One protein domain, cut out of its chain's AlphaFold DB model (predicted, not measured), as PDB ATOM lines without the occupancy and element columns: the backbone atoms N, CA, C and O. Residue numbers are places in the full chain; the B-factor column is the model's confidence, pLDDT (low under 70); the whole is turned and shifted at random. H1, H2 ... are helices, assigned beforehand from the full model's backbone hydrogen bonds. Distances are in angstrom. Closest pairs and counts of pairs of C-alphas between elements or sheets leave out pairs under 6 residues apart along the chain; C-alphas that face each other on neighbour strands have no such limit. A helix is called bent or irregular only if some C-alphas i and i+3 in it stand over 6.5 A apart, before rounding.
ATOM      1  N   GLN A   2     252.490 146.635 382.164       63.31
ATOM      2  CA  GLN A   2     252.405 147.899 381.399       63.31
ATOM      3  C   GLN A   2     253.616 148.115 380.470       63.31
ATOM      4  O   GLN A   2     253.436 148.423 379.302       63.31
ATOM      5  N   GLU A   3     254.824 147.805 380.947       65.88
ATOM      6  CA  GLU A   3     256.092 147.884 380.193       65.88
ATOM      7  C   GLU A   3     256.059 147.182 378.827       65.88
ATOM      8  O   GLU A   3     256.521 147.725 377.828       65.88
ATOM      9  N   PHE A   4     255.457 145.991 378.773       67.25
ATOM     10  CA  PHE A   4     255.356 145.198 377.549       67.25
ATOM     11  C   PHE A   4     254.444 145.850 376.505       67.25
ATOM     12  O   PHE A   4     254.715 145.777 375.308       67.25
ATOM     13  N   TYR A   5     253.365 146.496 376.949       68.12
ATOM     14  CA  TYR A   5     252.402 147.144 376.062       68.12
ATOM     15  C   TYR A   5     252.856 148.541 375.641       68.12
ATOM     16  O   TYR A   5     252.652 148.906 374.485       68.12
ATOM     17  N   THR A   6     253.555 149.270 376.521       68.44
ATOM     18  CA  THR A   6     254.229 150.532 376.179       68.44
ATOM     19  C   THR A   6     255.220 150.320 375.036       68.44
ATOM     20  O   THR A   6     255.154 151.030 374.036       68.44
ATOM     21  N   ALA A   7     256.057 149.278 375.109       67.25
ATOM     22  CA  ALA A   7     257.012 148.954 374.044       67.25
ATOM     23  C   ALA A   7     256.343 148.613 372.695       67.25
ATOM     24  O   ALA A   7     256.935 148.825 371.638       67.25
ATOM     25  N   LYS A   8     255.105 148.103 372.716       70.50
ATOM     26  CA  LYS A   8     254.332 147.751 371.513       70.50
ATOM     27  C   LYS A   8     253.430 148.875 370.991       70.50
ATOM     28  O   LYS A   8     252.882 148.730 369.903       70.50
ATOM     29  N   GLY A   9     253.272 149.980 371.727       70.62
ATOM     30  CA  GLY A   9     252.337 151.057 371.375       70.62
ATOM     31  C   GLY A   9     250.864 150.632 371.421       70.62
ATOM     32  O   GLY A   9     250.040 151.182 370.695       70.62
ATOM     33  N   ASP A  10     250.530 149.631 372.237       82.88
ATOM     34  CA  ASP A  10     249.169 149.104 372.354       82.88
ATOM     35  C   ASP A  10     248.379 149.899 373.401       82.88
ATOM     36  O   ASP A  10     248.340 149.552 374.586       82.88
ATOM     37  N   ALA A  11     247.765 150.998 372.960       79.94
ATOM     38  CA  ALA A  11     247.052 151.931 373.831       79.94
ATOM     39  C   ALA A  11     245.928 151.270 374.652       79.94
ATOM     40  O   ALA A  11     245.678 151.668 375.795       79.94
ATOM     41  N   ASP A  12     245.253 150.247 374.117       83.06
ATOM     42  CA  ASP A  12     244.182 149.561 374.842       83.06
ATOM     43  C   ASP A  12     244.716 148.732 376.004       83.06
ATOM     44  O   ASP A  12     244.167 148.793 377.113       83.06
ATOM     45  N   ASN A  13     245.810 148.007 375.788       84.38
ATOM     46  CA  ASN A  13     246.433 147.240 376.854       84.38
ATOM     47  C   ASN A  13     247.223 148.111 377.840       84.38
ATOM     48  O   ASN A  13     247.234 147.794 379.034       84.38
ATOM     49  N   ILE A  14     247.796 149.240 377.400       84.69
ATOM     50  CA  ILE A  14     248.378 150.251 378.300       84.69
ATOM     51  C   ILE A  14     247.296 150.792 379.239       84.69
ATOM     52  O   ILE A  14     247.472 150.731 380.454       84.69
ATOM     53  N   LYS A  15     246.142 151.214 378.705       87.00
ATOM     54  CA  LYS A  15     244.988 151.665 379.500       87.00
ATOM     55  C   LYS A  15     244.526 150.595 380.494       87.00
ATOM     56  O   LYS A  15     244.266 150.893 381.654       87.00
ATOM     57  N   ASN A  16     244.433 149.332 380.074       87.88
ATOM     58  CA  ASN A  16     244.020 148.251 380.975       87.88
ATOM     59  C   ASN A  16     245.033 148.019 382.113       87.88
ATOM     60  O   ASN A  16     244.637 147.734 383.247       87.88
ATOM     61  N   ALA A  17     246.333 148.124 381.825       88.94
ATOM     62  CA  ALA A  17     247.385 148.005 382.829       88.94
ATOM     63  C   ALA A  17     247.392 149.204 383.797       88.94
ATOM     64  O   ALA A  17     247.456 148.992 385.008       88.94
ATOM     65  N   ASP A  18     247.228 150.419 383.276       90.12
ATOM     66  CA  ASP A  18     247.071 151.674 384.022       90.12
ATOM     67  C   ASP A  18     245.901 151.604 385.017       90.12
ATOM     68  O   ASP A  18     246.082 151.772 386.224       90.12
ATOM     69  N   SER A  19     244.707 151.217 384.554       92.25
ATOM     70  CA  SER A  19     243.543 151.084 385.438       92.25
ATOM     71  C   SER A  19     243.744 150.031 386.533       92.25
ATOM     72  O   SER A  19     243.233 150.179 387.645       92.25
ATOM     73  N   ARG A  20     244.489 148.953 386.253       93.50
ATOM     74  CA  ARG A  20     244.824 147.943 387.271       93.50
ATOM     75  C   ARG A  20     245.804 148.479 388.308       93.50
ATOM     76  O   ARG A  20     245.616 148.173 389.484       93.50
ATOM     77  N   PHE A  21     246.800 149.252 387.883       94.44
ATOM     78  CA  PHE A  21     247.762 149.903 388.769       94.44
ATOM     79  C   PHE A  21     247.051 150.844 389.748       94.44
ATOM     80  O   PHE A  21     247.122 150.643 390.960       94.44
ATOM     81  N   HIS A  22     246.249 151.777 389.235       95.69
ATOM     82  CA  HIS A  22     245.505 152.718 390.072       95.69
ATOM     83  C   HIS A  22     244.544 152.025 391.041       95.69
ATOM     84  O   HIS A  22     244.531 152.336 392.231       95.69
ATOM     85  N   ARG A  23     243.789 151.022 390.575       94.75
ATOM     86  CA  ARG A  23     242.867 150.278 391.444       94.75
ATOM     87  C   ARG A  23     243.587 149.522 392.565       94.75
ATOM     88  O   ARG A  23     243.002 149.345 393.631       94.75
ATOM     89  N   ALA A  24     244.819 149.063 392.341       95.50
ATOM     90  CA  ALA A  24     245.617 148.439 393.393       95.50
ATOM     91  C   ALA A  24     245.966 149.450 394.496       95.50
ATOM     92  O   ALA A  24     245.754 149.151 395.668       95.50
ATOM     93  N   ILE A  25     246.392 150.663 394.124       95.19
ATOM     94  CA  ILE A  25     246.689 151.748 395.074       95.19
ATOM     95  C   ILE A  25     245.433 152.158 395.851       95.19
ATOM     96  O   ILE A  25     245.467 152.263 397.074       95.19
ATOM     97  N   TYR A  26     244.295 152.326 395.170       95.69
ATOM     98  CA  TYR A  26     243.040 152.709 395.828       95.69
ATOM     99  C   TYR A  26     242.628 151.696 396.898       95.69
ATOM    100  O   TYR A  26     242.258 152.080 398.006       95.69
ATOM    101  N   ARG A  27     242.752 150.398 396.600       95.50
ATOM    102  CA  ARG A  27     242.480 149.321 397.563       95.50
ATOM    103  C   ARG A  27     243.482 149.297 398.713       95.50
ATOM    104  O   ARG A  27     243.085 149.029 399.842       95.50
ATOM    105  N   ALA A  28     244.750 149.597 398.439       93.44
ATOM    106  CA  ALA A  28     245.798 149.648 399.455       93.44
ATOM    107  C   ALA A  28     245.574 150.759 400.497       93.44
ATOM    108  O   ALA A  28     246.078 150.645 401.608       93.44
ATOM    109  N   SER A  29     244.770 151.785 400.187       91.25
ATOM    110  CA  SER A  29     244.399 152.825 401.161       91.25
ATOM    111  C   SER A  29     243.579 152.309 402.353       91.25
ATOM    112  O   SER A  29     243.451 153.013 403.350       91.25
ATOM    113  N   GLY A  30     242.960 151.123 402.245       93.69
ATOM    114  CA  GLY A  30     242.085 150.564 403.281       93.69
ATOM    115  C   GLY A  30     240.764 151.321 403.494       93.69
ATOM    116  O   GLY A  30     239.952 150.908 404.318       93.69
ATOM    117  N   SER A  31     240.514 152.402 402.747       97.19
ATOM    118  CA  SER A  31     239.319 153.237 402.872       97.19
ATOM    119  C   SER A  31     238.324 152.931 401.756       97.19
ATOM    120  O   SER A  31     238.536 153.292 400.598       97.19
ATOM    121  N   VAL A  32     237.214 152.272 402.106       95.81
ATOM    122  CA  VAL A  32     236.129 151.950 401.158       95.81
ATOM    123  C   VAL A  32     235.576 153.213 400.478       95.81
ATOM    124  O   VAL A  32     235.570 153.238 399.246       95.81
ATOM    125  N   PRO A  33     235.227 154.301 401.204       97.19
ATOM    126  CA  PRO A  33     234.723 155.516 400.560       97.19
ATOM    127  C   PRO A  33     235.716 156.132 399.566       97.19
ATOM    128  O   PRO A  33     235.321 156.600 398.494       97.19
ATOM    129  N   LEU A  34     237.013 156.119 399.897       94.94
ATOM    130  CA  LEU A  34     238.058 156.637 399.013       94.94
ATOM    131  C   LEU A  34     238.211 155.760 397.767       94.94
ATOM    132  O   LEU A  34     238.288 156.277 396.652       94.94
ATOM    133  N   CYS A  35     238.223 154.438 397.948       96.06
ATOM    134  CA  CYS A  35     238.329 153.487 396.851       96.06
ATOM    135  C   CYS A  35     237.176 153.647 395.852       96.06
ATOM    136  O   CYS A  35     237.428 153.683 394.644       96.06
ATOM    137  N   ASP A  36     235.942 153.787 396.335       96.12
ATOM    138  CA  ASP A  36     234.761 153.954 395.484       96.12
ATOM    139  C   ASP A  36     234.802 155.291 394.735       96.12
ATOM    140  O   ASP A  36     234.707 155.320 393.503       96.12
ATOM    141  N   THR A  37     235.070 156.385 395.455       97.12
ATOM    142  CA  THR A  37     235.160 157.736 394.879       97.12
ATOM    143  C   THR A  37     236.208 157.811 393.767       97.12
ATOM    144  O   THR A  37     235.929 158.293 392.665       97.12
ATOM    145  N   LEU A  38     237.418 157.305 394.026       96.00
ATOM    146  CA  LEU A  38     238.511 157.336 393.055       96.00
ATOM    147  C   LEU A  38     238.266 156.386 391.881       96.00
ATOM    148  O   LEU A  38     238.590 156.725 390.742       96.00
ATOM    149  N   THR A  39     237.658 155.223 392.123       95.44
ATOM    150  CA  THR A  39     237.296 154.283 391.054       95.44
ATOM    151  C   THR A  39     236.295 154.908 390.086       95.44
ATOM    152  O   THR A  39     236.461 154.793 388.869       95.44
ATOM    153  N   ASP A  40     235.274 155.595 390.595       95.94
ATOM    154  CA  ASP A  40     234.257 156.218 389.750       95.94
ATOM    155  C   ASP A  40     234.777 157.447 389.008       95.94
ATOM    156  O   ASP A  40     234.466 157.624 387.826       95.94
ATOM    157  N   LEU A  41     235.631 158.253 389.643       94.69
ATOM    158  CA  LEU A  41     236.328 159.333 388.949       94.69
ATOM    159  C   LEU A  41     237.212 158.786 387.821       94.69
ATOM    160  O   LEU A  41     237.142 159.276 386.694       94.69
ATOM    161  N   HIS A  42     237.985 157.728 388.090       94.06
ATOM    162  CA  HIS A  42     238.850 157.094 387.096       94.06
ATOM    163  C   HIS A  42     238.046 156.608 385.876       94.06
ATOM    164  O   HIS A  42     238.447 156.856 384.738       94.06
ATOM    165  N   LYS A  43     236.881 155.975 386.083       93.75
ATOM    166  CA  LYS A  43     235.994 155.547 384.981       93.75
ATOM    167  C   LYS A  43     235.544 156.718 384.106       93.75
ATOM    168  O   LYS A  43     235.510 156.569 382.888       93.75
ATOM    169  N   LYS A  44     235.221 157.873 384.697       94.81
ATOM    170  CA  LYS A  44     234.778 159.066 383.949       94.81
ATOM    171  C   LYS A  44     235.876 159.622 383.039       94.81
ATOM    172  O   LYS A  44     235.578 160.082 381.942       94.81
ATOM    173  N   ILE A  45     237.138 159.543 383.467       91.75
ATOM    174  CA  ILE A  45     238.274 160.115 382.723       91.75
ATOM    175  C   ILE A  45     239.003 159.109 381.818       91.75
ATOM    176  O   ILE A  45     239.913 159.491 381.080       91.75
ATOM    177  N   ILE A  46     238.619 157.827 381.837       91.50
ATOM    178  CA  ILE A  46     239.382 156.748 381.188       91.50
ATOM    179  C   ILE A  46     239.542 156.934 379.672       91.50
ATOM    180  O   ILE A  46     240.574 156.564 379.111       91.50
ATOM    181  N   LYS A  47     238.553 157.542 379.001       92.31
ATOM    182  CA  LYS A  47     238.618 157.836 377.561       92.31
ATOM    183  C   LYS A  47     239.744 158.825 377.245       92.31
ATOM    184  O   LYS A  47     240.495 158.594 376.302       92.31
ATOM    185  N   TYR A  48     239.884 159.880 378.046       91.44
ATOM    186  CA  TYR A  48     240.918 160.904 377.868       91.44
ATOM    187  C   TYR A  48     242.305 160.363 378.216       91.44
ATOM    188  O   TYR A  48     243.252 160.566 377.462       91.44
ATOM    189  N   ARG A  49     242.412 159.569 379.291       88.00
ATOM    190  CA  ARG A  49     243.664 158.874 379.635       88.00
ATOM    191  C   ARG A  49     244.119 157.934 378.516       88.00
ATOM    192  O   ARG A  49     245.291 157.960 378.160       88.00
ATOM    193  N   LYS A  50     243.201 157.153 377.921       90.69
ATOM    194  CA  LYS A  50     243.502 156.295 376.757       90.69
ATOM    195  C   LYS A  50     244.031 157.117 375.577       90.69
ATOM    196  O   LYS A  50     245.014 156.717 374.962       90.69
ATOM    197  N   ALA A  51     243.374 158.231 375.254       88.69
ATOM    198  CA  ALA A  51     243.802 159.105 374.164       88.69
ATOM    199  C   ALA A  51     245.216 159.660 374.413       88.69
ATOM    200  O   ALA A  51     246.069 159.539 373.542       88.69
ATOM    201  N   SER A  52     245.496 160.140 375.629       88.38
ATOM    202  CA  SER A  52     246.820 160.643 376.022       88.38
ATOM    203  C   SER A  52     247.929 159.596 375.855       88.38
ATOM    204  O   SER A  52     248.937 159.875 375.219       88.38
ATOM    205  N   VAL A  53     247.735 158.360 376.331       88.81
ATOM    206  CA  VAL A  53     248.746 157.285 376.196       88.81
ATOM    207  C   VAL A  53     248.765 156.611 374.819       88.81
ATOM    208  O   VAL A  53     249.479 155.628 374.628       88.81
ATOM    209  N   SER A  54     247.966 157.098 373.862       88.81
ATOM    210  CA  SER A  54     248.122 156.719 372.452       88.81
ATOM    211  C   SER A  54     249.341 157.409 371.827       88.81
ATOM    212  O   SER A  54     249.906 156.887 370.866       88.81
ATOM    213  N   ASP A  55     249.791 158.526 372.412       89.75
ATOM    214  CA  ASP A  55     251.123 159.068 372.173       89.75
ATOM    215  C   ASP A  55     252.183 158.181 372.857       89.75
ATOM    216  O   ASP A  55     252.119 157.883 374.056       89.75
ATOM    217  N   LYS A  56     253.182 157.741 372.085       87.88
ATOM    218  CA  LYS A  56     254.229 156.822 372.557       87.88
ATOM    219  C   LYS A  56     255.183 157.457 373.569       87.88
ATOM    220  O   LYS A  56     255.651 156.757 374.472       87.88
ATOM    221  N   SER A  57     255.498 158.741 373.412       90.75
ATOM    222  CA  SER A  57     256.373 159.464 374.338       90.75
ATOM    223  C   SER A  57     255.697 159.565 375.704       90.75
ATOM    224  O   SER A  57     256.241 159.091 376.704       90.75
ATOM    225  N   ARG A  58     254.426 159.968 375.716       93.19
ATOM    226  CA  ARG A  58     253.617 160.051 376.930       93.19
ATOM    227  C   ARG A  58     253.370 158.700 377.589       93.19
ATOM    228  O   ARG A  58     253.403 158.591 378.814       93.19
ATOM    229  N   ALA A  59     253.162 157.642 376.804       91.31
ATOM    230  CA  ALA A  59     253.058 156.285 377.339       91.31
ATOM    231  C   ALA A  59     254.342 155.830 378.059       91.31
ATOM    232  O   ALA A  59     254.267 155.090 379.046       91.31
ATOM    233  N   THR A  60     255.506 156.260 377.569       91.69
ATOM    234  CA  THR A  60     256.816 155.947 378.156       91.69
ATOM    235  C   THR A  60     257.046 156.732 379.442       91.69
ATOM    236  O   THR A  60     257.434 156.154 380.457       91.69
ATOM    237  N   GLU A  61     256.738 158.023 379.434       94.88
ATOM    238  CA  GLU A  61     256.826 158.874 380.620       94.88
ATOM    239  C   GLU A  61     255.861 158.420 381.731       94.88
ATOM    240  O   GLU A  61     256.280 158.239 382.873       94.88
ATOM    241  N   SER A  62     254.597 158.123 381.398       94.75
ATOM    242  CA  SER A  62     253.592 157.603 382.346       94.75
ATOM    243  C   SER A  62     254.058 156.320 383.033       94.75
ATOM    244  O   SER A  62     253.870 156.119 384.234       94.75
ATOM    245  N   LEU A  63     254.730 155.446 382.281       94.00
ATOM    246  CA  LEU A  63     255.307 154.227 382.828       94.00
ATOM    247  C   LEU A  63     256.447 154.513 383.820       94.00
ATOM    248  O   LEU A  63     256.535 153.838 384.848       94.00
ATOM    249  N   ALA A  64     257.315 155.483 383.527       96.25
ATOM    250  CA  ALA A  64     258.382 155.887 384.439       96.25
ATOM    251  C   ALA A  64     257.815 156.501 385.730       96.25
ATOM    252  O   ALA A  64     258.247 156.139 386.824       96.25
ATOM    253  N   GLU A  65     256.794 157.348 385.608       97.88
ATOM    254  CA  GLU A  65     256.077 157.935 386.745       97.88
ATOM    255  C   GLU A  65     255.431 156.854 387.630       97.88
ATOM    256  O   GLU A  65     255.607 156.867 388.847       97.88
ATOM    257  N   HIS A  66     254.752 155.860 387.041       97.19
ATOM    258  CA  HIS A  66     254.172 154.740 387.794       97.19
ATOM    259  C   HIS A  66     255.217 153.936 388.571       97.19
ATOM    260  O   HIS A  66     254.964 153.551 389.714       97.19
ATOM    261  N   ARG A  67     256.387 153.680 387.970       96.50
ATOM    262  CA  ARG A  67     257.499 153.000 388.652       96.50
ATOM    263  C   ARG A  67     257.998 153.821 389.837       96.50
ATOM    264  O   ARG A  67     258.113 153.279 390.928       96.50
ATOM    265  N   ALA A  68     258.203 155.124 389.651       98.25
ATOM    266  CA  ALA A  68     258.660 156.004 390.722       98.25
ATOM    267  C   ALA A  68     257.670 156.041 391.905       98.25
ATOM    268  O   ALA A  68     258.085 155.926 393.059       98.25
ATOM    269  N   VAL A  69     256.362 156.129 391.624       98.25
ATOM    270  CA  VAL A  69     255.307 156.055 392.651       98.25
ATOM    271  C   VAL A  69     255.336 154.707 393.373       98.25
ATOM    272  O   VAL A  69     255.315 154.667 394.602       98.25
ATOM    273  N   LEU A  70     255.410 153.596 392.632       96.88
ATOM    274  CA  LEU A  70     255.461 152.255 393.219       96.88
ATOM    275  C   LEU A  70     256.687 152.071 394.118       96.88
ATOM    276  O   LEU A  70     256.575 151.489 395.197       96.88
ATOM    277  N   ASP A  71     257.839 152.574 393.690       98.06
ATOM    278  CA  ASP A  71     259.085 152.496 394.442       98.06
ATOM    279  C   ASP A  71     259.004 153.302 395.744       98.06
ATOM    280  O   ASP A  71     259.431 152.818 396.793       98.06
ATOM    281  N   ALA A  72     258.419 154.506 395.708       98.44
ATOM    282  CA  ALA A  72     258.188 155.314 396.907       98.44
ATOM    283  C   ALA A  72     257.239 154.611 397.893       98.44
ATOM    284  O   ALA A  72     257.570 154.480 399.073       98.44
ATOM    285  N   ILE A  73     256.123 154.059 397.396       96.94
ATOM    286  CA  ILE A  73     255.182 153.264 398.202       96.94
ATOM    287  C   ILE A  73     255.886 152.048 398.820       96.94
ATOM    288  O   ILE A  73     255.733 151.787 400.011       96.94
ATOM    289  N   SER A  74     256.682 151.317 398.037       96.69
ATOM    290  CA  SER A  74     257.361 150.093 398.489       96.69
ATOM    291  C   SER A  74     258.409 150.360 399.571       96.69
ATOM    292  O   SER A  74     258.665 149.494 400.404       96.69
ATOM    293  N   ARG A  75     259.001 151.560 399.581       97.75
ATOM    294  CA  ARG A  75     259.914 152.023 400.637       97.75
ATOM    295  C   ARG A  75     259.192 152.598 401.862       97.75
ATOM    296  O   ARG A  75     259.855 152.898 402.849       97.75
ATOM    297  N   GLY A  76     257.868 152.756 401.811       97.25
ATOM    298  CA  GLY A  76     257.088 153.405 402.866       97.25
ATOM    299  C   GLY A  76     257.277 154.923 402.936       97.25
ATOM    300  O   GLY A  76     256.953 155.529 403.954       97.25
ATOM    301  N   ASP A  77     257.803 155.547 401.878       98.38
ATOM    302  CA  ASP A  77     258.011 156.994 401.818       98.38
ATOM    303  C   ASP A  77     256.723 157.692 401.366       98.38
ATOM    304  O   ASP A  77     256.489 157.939 400.179       98.38
ATOM    305  N   CYS A  78     255.842 157.953 402.333       96.62
ATOM    306  CA  CYS A  78     254.524 158.528 402.078       96.62
ATOM    307  C   CYS A  78     254.594 159.915 401.425       96.62
ATOM    308  O   CYS A  78     253.803 160.192 400.526       96.62
ATOM    309  N   ALA A  79     255.532 160.765 401.857       98.25
ATOM    310  CA  ALA A  79     255.655 162.130 401.351       98.25
ATOM    311  C   ALA A  79     256.076 162.128 399.877       98.25
ATOM    312  O   ALA A  79     255.445 162.784 399.046       98.25
ATOM    313  N   LEU A  80     257.081 161.317 399.531       98.50
ATOM    314  CA  LEU A  80     257.517 161.178 398.148       98.50
ATOM    315  C   LEU A  80     256.441 160.519 397.271       98.50
ATOM    316  O   LEU A  80     256.234 160.924 396.127       98.50
ATOM    317  N   ALA A  81     255.732 159.510 397.788       98.19
ATOM    318  CA  ALA A  81     254.650 158.857 397.053       98.19
ATOM    319  C   ALA A  81     253.512 159.836 396.713       98.19
ATOM    320  O   ALA A  81     252.984 159.798 395.596       98.19
ATOM    321  N   GLU A  82     253.156 160.723 397.646       97.50
ATOM    322  CA  GLU A  82     252.182 161.791 397.420       97.50
ATOM    323  C   GLU A  82     252.672 162.768 396.342       97.50
ATOM    324  O   GLU A  82     251.974 162.973 395.346       97.50
ATOM    325  N   GLU A  83     253.884 163.308 396.489       98.62
ATOM    326  CA  GLU A  83     254.471 164.266 395.545       98.62
ATOM    327  C   GLU A  83     254.507 163.716 394.110       98.62
ATOM    328  O   GLU A  83     254.050 164.369 393.161       98.62
ATOM    329  N   LEU A  84     255.001 162.487 393.948       98.62
ATOM    330  CA  LEU A  84     255.097 161.826 392.648       98.62
ATOM    331  C   LEU A  84     253.715 161.535 392.055       98.62
ATOM    332  O   LEU A  84     253.514 161.711 390.852       98.62
ATOM    333  N   THR A  85     252.741 161.139 392.881       97.31
ATOM    334  CA  THR A  85     251.366 160.888 392.420       97.31
ATOM    335  C   THR A  85     250.701 162.177 391.943       97.31
ATOM    336  O   THR A  85     250.060 162.192 390.889       97.31
ATOM    337  N   VAL A  86     250.866 163.276 392.682       97.88
ATOM    338  CA  VAL A  86     250.339 164.590 392.289       97.88
ATOM    339  C   VAL A  86     250.986 165.058 390.985       97.88
ATOM    340  O   VAL A  86     250.287 165.535 390.088       97.88
ATOM    341  N   THR A  87     252.301 164.882 390.848       98.38
ATOM    342  CA  THR A  87     253.043 165.228 389.628       98.38
ATOM    343  C   THR A  87     252.557 164.417 388.427       98.38
ATOM    344  O   THR A  87     252.221 165.000 387.398       98.38
ATOM    345  N   HIS A  88     252.396 163.099 388.575       97.06
ATOM    346  CA  HIS A  88     251.821 162.225 387.546       97.06
ATOM    347  C   HIS A  88     250.444 162.712 387.063       97.06
ATOM    348  O   HIS A  88     250.185 162.787 385.859       97.06
ATOM    349  N   ILE A  89     249.552 163.084 387.992       94.56
ATOM    350  CA  ILE A  89     248.211 163.585 387.651       94.56
ATOM    351  C   ILE A  89     248.299 164.908 386.877       94.56
ATOM    352  O   ILE A  89     247.567 165.083 385.901       94.56
ATOM    353  N   ARG A  90     249.193 165.823 387.275       96.12
ATOM    354  CA  ARG A  90     249.407 167.100 386.573       96.12
ATOM    355  C   ARG A  90     249.936 166.888 385.157       96.12
ATOM    356  O   ARG A  90     249.357 167.451 384.233       96.12
ATOM    357  N   ASN A  91     250.941 166.032 384.979       95.50
ATOM    358  CA  ASN A  91     251.502 165.708 383.663       95.50
ATOM    359  C   ASN A  91     250.439 165.095 382.743       95.50
ATOM    360  O   ASN A  91     250.289 165.502 381.591       95.50
ATOM    361  N   ALA A  92     249.650 164.148 383.264       92.69
ATOM    362  CA  ALA A  92     248.556 163.542 382.515       92.69
ATOM    363  C   ALA A  92     247.493 164.580 382.113       92.69
ATOM    364  O   ALA A  92     247.035 164.575 380.974       92.69
ATOM    365  N   MET A  93     247.112 165.477 383.026       93.56
ATOM    366  CA  MET A  93     246.152 166.547 382.751       93.56
ATOM    367  C   MET A  93     246.672 167.522 381.690       93.56
ATOM    368  O   MET A  93     245.941 167.827 380.753       93.56
ATOM    369  N   GLN A  94     247.917 167.984 381.816       94.31
ATOM    370  CA  GLN A  94     248.532 168.908 380.864       94.31
ATOM    371  C   GLN A  94     248.556 168.306 379.457       94.31
ATOM    372  O   GLN A  94     248.062 168.919 378.515       94.31
ATOM    373  N   HIS A  95     248.995 167.052 379.333       93.88
ATOM    374  CA  HIS A  95     249.026 166.365 378.045       93.88
ATOM    375  C   HIS A  95     247.631 166.154 377.430       93.88
ATOM    376  O   HIS A  95     247.509 166.064 376.211       93.88
ATOM    377  N   ILE A  96     246.580 166.024 378.249       91.06
ATOM    378  CA  ILE A  96     245.188 165.924 377.774       91.06
ATOM    379  C   ILE A  96     244.660 167.276 377.270       91.06
ATOM    380  O   ILE A  96     243.763 167.288 376.437       91.06
ATOM    381  N   ILE A  97     245.154 168.398 377.799       91.50
ATOM    382  CA  ILE A  97     244.702 169.747 377.417       91.50
ATOM    383  C   ILE A  97     245.449 170.251 376.175       91.50
ATOM    384  O   ILE A  97     244.868 170.966 375.364       91.50
ATOM    385  N   GLU A  98     246.731 169.914 376.048       87.19
ATOM    386  CA  GLU A  98     247.614 170.413 374.986       87.19
ATOM    387  C   GLU A  98     247.536 169.610 373.672       87.19
ATOM    388  O   GLU A  98     248.061 170.073 372.660       87.19
ATOM    389  N   ASN A  99     246.868 168.448 373.665       61.25
ATOM    390  CA  ASN A  99     246.636 167.600 372.483       61.25
ATOM    391  C   ASN A  99     245.146 167.399 372.204       61.25
ATOM    392  O   ASN A  99     244.789 167.257 371.013       61.25
TER     393      ASN A  99
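AT A GLANCE: This is residues 2 to 99 of the 99 residues of the protein "Transcriptional regulator GntR family" of Clostridium sp. CAG:413 (UniProt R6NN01). Four helices form an up-and-down bundle, made of two helical hairpins, H2 with H3 and H4 with H5; the kinked last part of H3 packs on the last part of H5, while H2 and H4 come less close to each other. The short helix H1 packs over one side of the bundle, on the first parts of H2 and H4, and the turn at residues 28 to 33 sticks out. The printed part has 98 residues with five named helices, H1 to H5 in order, and no named strand; its class is all helix. It is compact, with a radius of gyration of the C-alphas of 13.1 A, and its C-alphas span 33 by 27 by 25 A.

HOW THE PARTS SIT: H1, residues 2 to 8, and H2, residues 11 to 28, are a hairpin at a shallow tilt of 8 degrees; H2 touches H1 with residues 11 to 18 alone, and the closest C-alphas, of Gln 2 and Ala 17, are 5.2 A apart. H3, residues 32 to 52, makes a hairpin with H2 at a shallow tilt of 18 degrees, the closest C-alphas being those of Tyr 26 and Cys 35 at 4.9 A. H4, residues 56 to 74, touches H1 with residues 56 to 63 alone, the closest C-alphas being those of Thr 6 and Ala 59 at 6.0 A. H2 and H4 run the same way and are close but not clearly touching, with the C-alphas of Ile 14 and Ala 59 at 7.7 A. H5, residues 78 to 98, makes a hairpin with H4 at a shallow tilt of 15 degrees, with the closest C-alphas, of Ala 72 and Ala 81, at 5.0 A. H3, with residues 48 to 52 alone, touches residues 92 to 96 of H5; the closest C-alphas, of Ser 52 and Ile 96, are 5.8 A apart, and the tilt of 38 degrees is only just steep. H2 and H5 are apart. In H2, H4 and H5 every O i to N i+4 pair is within hydrogen-bond range; in H1 2 of 3 are, and in H3 15 of 17.

IN THESE COORDINATES: H1 begins at C-alpha 2, (252.405, 147.899, 381.399). From first to last C-alpha, H1 measures 10.1 A, H2 25.8 A, H3 28.7 A, H4 27.0 A and H5 30.4 A. H3 is irregular, with C-alphas 44 and 47 at 7.6 A, and has a kink of 58 degrees near residue 45. H5 ends at C-alpha 98, (247.614, 170.413, 374.986).

THE WHOLE: The two C-alphas farthest apart, of Lys 8 and Pro 33, are 35.9 A apart. The printed part has no cut, and the four links between helices are tight. The mean pLDDT of the printed part is 91.2; residues 2 to 7 and residue 99 are under 70.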